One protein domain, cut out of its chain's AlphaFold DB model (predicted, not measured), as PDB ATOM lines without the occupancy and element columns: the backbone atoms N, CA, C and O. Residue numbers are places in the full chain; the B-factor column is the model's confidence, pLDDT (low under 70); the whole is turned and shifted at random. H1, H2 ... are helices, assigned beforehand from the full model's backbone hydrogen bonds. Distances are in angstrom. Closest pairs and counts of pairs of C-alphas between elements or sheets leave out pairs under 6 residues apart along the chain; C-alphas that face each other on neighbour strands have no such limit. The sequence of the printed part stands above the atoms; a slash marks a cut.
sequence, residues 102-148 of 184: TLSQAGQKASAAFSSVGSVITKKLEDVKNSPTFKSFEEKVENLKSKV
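This is residues 102 to 148 of the 184 residues of the protein "Tumor protein D52" of Oryctolagus cuniculus (UniProt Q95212). One long helix, H1, and a shorter one, H2, meet near their ends in a wide, open V, with no core between them. The printed part has 47 residues with two named helices, H1 then H2, and no named strand, and its class is all helix. It is extended, with a radius of gyration of the C-alphas of 18.5 A, and spans 58 by 20 by 9 A.

Find C-alpha 102 at (206.826, 175.132, 200.067); from there H1, residues 102 to 130, runs 41.6 A to C-alpha 130 at (237.610, 202.819, 195.746). Past Ser 131, H2, residues 132 to 148, runs 24.1 A to C-alpha 148 at (233.920, 223.989, 209.666).

Look at Val 128 and Phe 134, where the closest C-alphas of H1 and H2 are 6.6 A apart: the helices are close but not clearly touching. Their lines stand at a steep tilt of 65 degrees, and they run the same way. In H1 and H2 every O i to N i+4 pair is within hydrogen-bond range.

The C-alphas farthest apart, of Thr 102 and Lys 147, are 58.5 A apart. The printed part has no cut, and the link from H1 to H2 is tight. In the B-factor column, pLDDT is under 70 at residues 109 to 111, 113 to 119 and 145 to 148.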
ATOM      1  N   THR A 102     206.495 174.683 201.433       85.13
ATOM      2  CA  THR A 102     206.826 175.132 200.067       85.13
ATOM      3  C   THR A 102     207.514 176.495 200.087       85.13
ATOM      4  O   THR A 102     208.538 176.684 199.429       85.13
ATOM      5  N   LEU A 103     207.000 177.436 200.883       83.75
ATOM      6  CA  LEU A 103     207.595 178.754 201.073       83.75
ATOM      7  C   LEU A 103     208.948 178.661 201.778       83.75
ATOM      8  O   LEU A 103     209.847 179.408 201.426       83.75
ATOM      9  N   SER A 104     209.128 177.743 202.727       79.69
ATOM     10  CA  SER A 104     210.412 177.500 203.389       79.69
ATOM     11  C   SER A 104     211.434 176.937 202.404       79.69
ATOM     12  O   SER A 104     212.548 177.441 202.329       79.69
ATOM     13  N   GLN A 105     211.059 175.974 201.559       82.59
ATOM     14  CA  GLN A 105     211.944 175.455 200.512       82.59
ATOM     15  C   GLN A 105     212.297 176.526 199.471       82.59
ATOM     16  O   GLN A 105     213.464 176.684 199.107       82.59
ATOM     17  N   ALA A 106     211.307 177.291 199.003       75.70
ATOM     18  CA  ALA A 106     211.527 178.406 198.085       75.70
ATOM     19  C   ALA A 106     212.363 179.513 198.740       75.70
ATOM     20  O   ALA A 106     213.279 180.046 198.124       75.70
ATOM     21  N   GLY A 107     212.097 179.805 200.009       73.19
ATOM     22  CA  GLY A 107     212.788 180.781 200.839       73.19
ATOM     23  C   GLY A 107     214.217 180.371 201.158       73.19
ATOM     24  O   GLY A 107     215.081 181.230 201.168       73.19
ATOM     25  N   GLN A 108     214.517 179.084 201.329       78.31
ATOM     26  CA  GLN A 108     215.889 178.588 201.458       78.31
ATOM     27  C   GLN A 108     216.656 178.732 200.146       78.31
ATOM     28  O   GLN A 108     217.798 179.185 200.155       78.31
ATOM     29  N   LYS A 109     216.022 178.427 199.007       69.71
ATOM     30  CA  LYS A 109     216.620 178.648 197.680       69.71
ATOM     31  C   LYS A 109     216.833 180.138 197.396       69.71
ATOM     32  O   LYS A 109     217.888 180.523 196.900       69.71
ATOM     33  N   ALA A 110     215.872 180.980 197.771       67.51
ATOM     34  CA  ALA A 110     215.981 182.429 197.675       67.51
ATOM     35  C   ALA A 110     217.021 182.981 198.659       67.51
ATOM     36  O   ALA A 110     217.811 183.821 198.271       67.51
ATOM     37  N   SER A 111     217.082 182.487 199.896       64.39
ATOM     38  CA  SER A 111     218.049 182.893 200.927       64.39
ATOM     39  C   SER A 111     219.475 182.520 200.527       64.39
ATOM     40  O   SER A 111     220.381 183.344 200.632       64.39
ATOM     41  N   ALA A 112     219.673 181.334 199.944       70.92
ATOM     42  CA  ALA A 112     220.943 180.958 199.329       70.92
ATOM     43  C   ALA A 112     221.329 181.921 198.189       70.92
ATOM     44  O   ALA A 112     222.488 182.321 198.084       70.92
ATOM     45  N   ALA A 113     220.358 182.365 197.382       65.15
ATOM     46  CA  ALA A 113     220.590 183.383 196.360       65.15
ATOM     47  C   ALA A 113     220.859 184.776 196.966       65.15
ATOM     48  O   ALA A 113     221.795 185.439 196.533       65.15
ATOM     49  N   PHE A 114     220.133 185.212 198.002       66.07
ATOM     50  CA  PHE A 114     220.378 186.475 198.710       66.07
ATOM     51  C   PHE A 114     221.744 186.492 199.405       66.07
ATOM     52  O   PHE A 114     222.383 187.539 199.446       66.07
ATOM     53  N   SER A 115     222.246 185.347 199.875       63.42
ATOM     54  CA  SER A 115     223.620 185.220 200.375       63.42
ATOM     55  C   SER A 115     224.650 185.534 199.276       63.42
ATOM     56  O   SER A 115     225.601 186.286 199.503       63.42
ATOM     57  N   SER A 116     224.402 185.086 198.037       64.86
ATOM     58  CA  SER A 116     225.183 185.516 196.863       64.86
ATOM     59  C   SER A 116     225.041 187.025 196.599       64.86
ATOM     60  O   SER A 116     226.028 187.699 196.288       64.86
ATOM     61  N   VAL A 117     223.850 187.599 196.826       60.01
ATOM     62  CA  VAL A 117     223.640 189.054 196.730       60.01
ATOM     63  C   VAL A 117     224.469 189.818 197.783       60.01
ATOM     64  O   VAL A 117     225.039 190.863 197.478       60.01
ATOM     65  N   GLY A 118     224.631 189.281 198.996       65.11
ATOM     66  CA  GLY A 118     225.504 189.861 200.025       65.11
ATOM     67  C   GLY A 118     226.963 189.980 199.571       65.11
ATOM     68  O   GLY A 118     227.612 191.005 199.806       65.11
ATOM     69  N   SER A 119     227.458 188.982 198.833       69.84
ATOM     70  CA  SER A 119     228.808 189.003 198.257       69.84
ATOM     71  C   SER A 119     228.959 190.078 197.173       69.84
ATOM     72  O   SER A 119     229.913 190.858 197.205       69.84
ATOM     73  N   VAL A 120     227.989 190.215 196.255       71.61
ATOM     74  CA  VAL A 120     228.068 191.250 195.199       71.61
ATOM     75  C   VAL A 120     227.834 192.661 195.730       71.61
ATOM     76  O   VAL A 120     228.408 193.595 195.180       71.61
ATOM     77  N   ILE A 121     227.041 192.841 196.792       71.06
ATOM     78  CA  ILE A 121     226.892 194.147 197.450       71.06
ATOM     79  C   ILE A 121     228.194 194.522 198.147       71.06
ATOM     80  O   ILE A 121     228.642 195.648 197.978       71.06
ATOM     81  N   THR A 122     228.826 193.599 198.876       76.44
ATOM     82  CA  THR A 122     230.117 193.864 199.533       76.44
ATOM     83  C   THR A 122     231.175 194.245 198.502       76.44
ATOM     84  O   THR A 122     231.849 195.260 198.663       76.44
ATOM     85  N   LYS A 123     231.236 193.508 197.385       79.00
ATOM     86  CA  LYS A 123     232.139 193.818 196.272       79.00
ATOM     87  C   LYS A 123     231.816 195.171 195.628       79.00
ATOM     88  O   LYS A 123     232.703 195.999 195.483       79.00
ATOM     89  N   LYS A 124     230.541 195.455 195.322       81.28
ATOM     90  CA  LYS A 124     230.129 196.760 194.773       81.28
ATOM     91  C   LYS A 124     230.378 197.912 195.740       81.28
ATOM     92  O   LYS A 124     230.711 199.001 195.292       81.28
ATOM     93  N   LEU A 125     230.198 197.712 197.042       84.80
ATOM     94  CA  LEU A 125     230.461 198.736 198.051       84.80
ATOM     95  C   LEU A 125     231.960 199.025 198.139       84.80
ATOM     96  O   LEU A 125     232.349 200.187 198.213       84.80
ATOM     97  N   GLU A 126     232.796 197.991 198.087       85.75
ATOM     98  CA  GLU A 126     234.248 198.135 198.002       85.75
ATOM     99  C   GLU A 126     234.668 198.875 196.722       85.75
ATOM    100  O   GLU A 126     235.444 199.831 196.792       85.75
ATOM    101  N   ASP A 127     234.081 198.530 195.574       86.90
ATOM    102  CA  ASP A 127     234.314 199.221 194.299       86.90
ATOM    103  C   ASP A 127     233.879 200.695 194.360       86.90
ATOM    104  O   ASP A 127     234.592 201.582 193.889       86.90
ATOM    105  N   VAL A 128     232.733 200.987 194.985       84.49
ATOM    106  CA  VAL A 128     232.237 202.360 195.176       84.49
ATOM    107  C   VAL A 128     233.170 203.153 196.087       84.49
ATOM    108  O   VAL A 128     233.511 204.283 195.740       84.49
ATOM    109  N   LYS A 129     233.642 202.573 197.195       81.94
ATOM    110  CA  LYS A 129     234.612 203.221 198.098       81.94
ATOM    111  C   LYS A 129     235.940 203.516 197.403       81.94
ATOM    112  O   LYS A 129     236.542 204.558 197.643       81.94
ATOM    113  N   ASN A 130     236.383 202.629 196.517       83.29
ATOM    114  CA  ASN A 130     237.610 202.819 195.746       83.29
ATOM    115  C   ASN A 130     237.428 203.713 194.510       83.29
ATOM    116  O   ASN A 130     238.425 204.072 193.874       83.29
ATOM    117  N   SER A 131     236.190 204.088 194.175       92.11
ATOM    118  CA  SER A 131     235.887 204.840 192.962       92.11
ATOM    119  C   SER A 131     236.448 206.271 193.002       92.11
ATOM    120  O   SER A 131     236.456 206.914 194.058       92.11
ATOM    121  N   PRO A 132     236.864 206.824 191.846       88.87
ATOM    122  CA  PRO A 132     237.338 208.207 191.756       88.87
ATOM    123  C   PRO A 132     236.305 209.224 192.254       88.87
ATOM    124  O   PRO A 132     236.664 210.233 192.858       88.87
ATOM    125  N   THR A 133     235.018 208.943 192.034       88.23
ATOM    126  CA  THR A 133     233.916 209.821 192.434       88.23
ATOM    127  C   THR A 133     233.769 209.886 193.950       88.23
ATOM    128  O   THR A 133     233.652 210.984 194.491       88.23
ATOM    129  N   PHE A 134     233.813 208.740 194.644       86.49
ATOM    130  CA  PHE A 134     233.726 208.716 196.107       86.49
ATOM    131  C   PHE A 134     234.953 209.369 196.744       86.49
ATOM    132  O   PHE A 134     234.788 210.205 197.624       86.49
ATOM    133  N   LYS A 135     236.157 209.102 196.223       87.15
ATOM    134  CA  LYS A 135     237.389 209.772 196.675       87.15
ATOM    135  C   LYS A 135     237.338 211.290 196.487       87.15
ATOM    136  O   LYS A 135     237.690 212.030 197.395       87.15
ATOM    137  N   SER A 136     236.826 211.762 195.349       88.58
ATOM    138  CA  SER A 136     236.656 213.203 195.097       88.58
ATOM    139  C   SER A 136     235.614 213.837 196.022       88.58
ATOM    140  O   SER A 136     235.719 215.011 196.376       88.58
ATOM    141  N   PHE A 137     234.573 213.089 196.396       86.70
ATOM    142  CA  PHE A 137     233.583 213.553 197.362       86.70
ATOM    143  C   PHE A 137     234.165 213.596 198.780       86.70
ATOM    144  O   PHE A 137     233.995 214.599 199.468       86.70
ATOM    145  N   GLU A 138     234.890 212.553 199.187       86.31
ATOM    146  CA  GLU A 138     235.598 212.480 200.467       86.31
ATOM    147  C   GLU A 138     236.582 213.646 200.623       86.31
ATOM    148  O   GLU A 138     236.489 214.377 201.606       86.31
ATOM    149  N   GLU A 139     237.407 213.926 199.609       86.28
ATOM    150  CA  GLU A 139     238.324 215.075 199.597       86.28
ATOM    151  C   GLU A 139     237.573 216.411 199.741       86.28
ATOM    152  O   GLU A 139     237.989 217.308 200.478       86.28
ATOM    153  N   LYS A 140     236.423 216.571 199.075       85.29
ATOM    154  CA  LYS A 140     235.606 217.791 199.201       85.29
ATOM    155  C   LYS A 140     235.000 217.946 200.592       85.29
ATOM    156  O   LYS A 140     234.951 219.067 201.096       85.29
ATOM    157  N   VAL A 141     234.545 216.857 201.209       84.31
ATOM    158  CA  VAL A 141     234.004 216.871 202.576       84.31
ATOM    159  C   VAL A 141     235.113 217.108 203.595       84.31
ATOM    160  O   VAL A 141     234.901 217.871 204.534       84.31
ATOM    161  N   GLU A 142     236.301 216.539 203.405       78.67
ATOM    162  CA  GLU A 142     237.474 216.806 204.241       78.67
ATOM    163  C   GLU A 142     237.875 218.287 204.177       78.67
ATOM    164  O   GLU A 142     238.040 218.934 205.215       78.67
ATOM    165  N   ASN A 143     237.891 218.874 202.977       83.24
ATOM    166  CA  ASN A 143     238.088 220.313 202.781       83.24
ATOM    167  C   ASN A 143     236.976 221.175 203.409       83.24
ATOM    168  O   ASN A 143     237.217 222.307 203.835       83.24
ATOM    169  N   LEU A 144     235.744 220.668 203.478       72.20
ATOM    170  CA  LEU A 144     234.646 221.348 204.169       72.20
ATOM    171  C   LEU A 144     234.793 221.242 205.688       72.20
ATOM    172  O   LEU A 144     234.543 222.211 206.403       72.20
ATOM    173  N   LYS A 145     235.232 220.084 206.186       63.85
ATOM    174  CA  LYS A 145     235.450 219.833 207.609       63.85
ATOM    175  C   LYS A 145     236.619 220.645 208.147       63.85
ATOM    176  O   LYS A 145     236.512 221.153 209.255       63.85
ATOM    177  N   SER A 146     237.685 220.853 207.374       64.37
ATOM    178  CA  SER A 146     238.764 221.773 207.765       64.37
ATOM    179  C   SER A 146     238.287 223.229 207.829       64.37
ATOM    180  O   SER A 146     238.732 223.979 208.695       64.37
ATOM    181  N   LYS A 147     237.308 223.619 206.999       56.47
ATOM    182  CA  LYS A 147     236.658 224.938 207.081       56.47
ATOM    183  C   LYS A 147     235.624 225.064 208.205       56.47
ATOM    184  O   LYS A 147     235.467 226.159 208.734       56.47
ATOM    185  N   VAL A 148     234.940 223.984 208.591       56.41
ATOM    186  CA  VAL A 148     233.920 223.989 209.666       56.41
ATOM    187  C   VAL A 148     234.447 223.479 211.018       56.41
ATOM    188  O   VAL A 148     233.741 223.503 212.019       56.41
TER     189      VAL A 148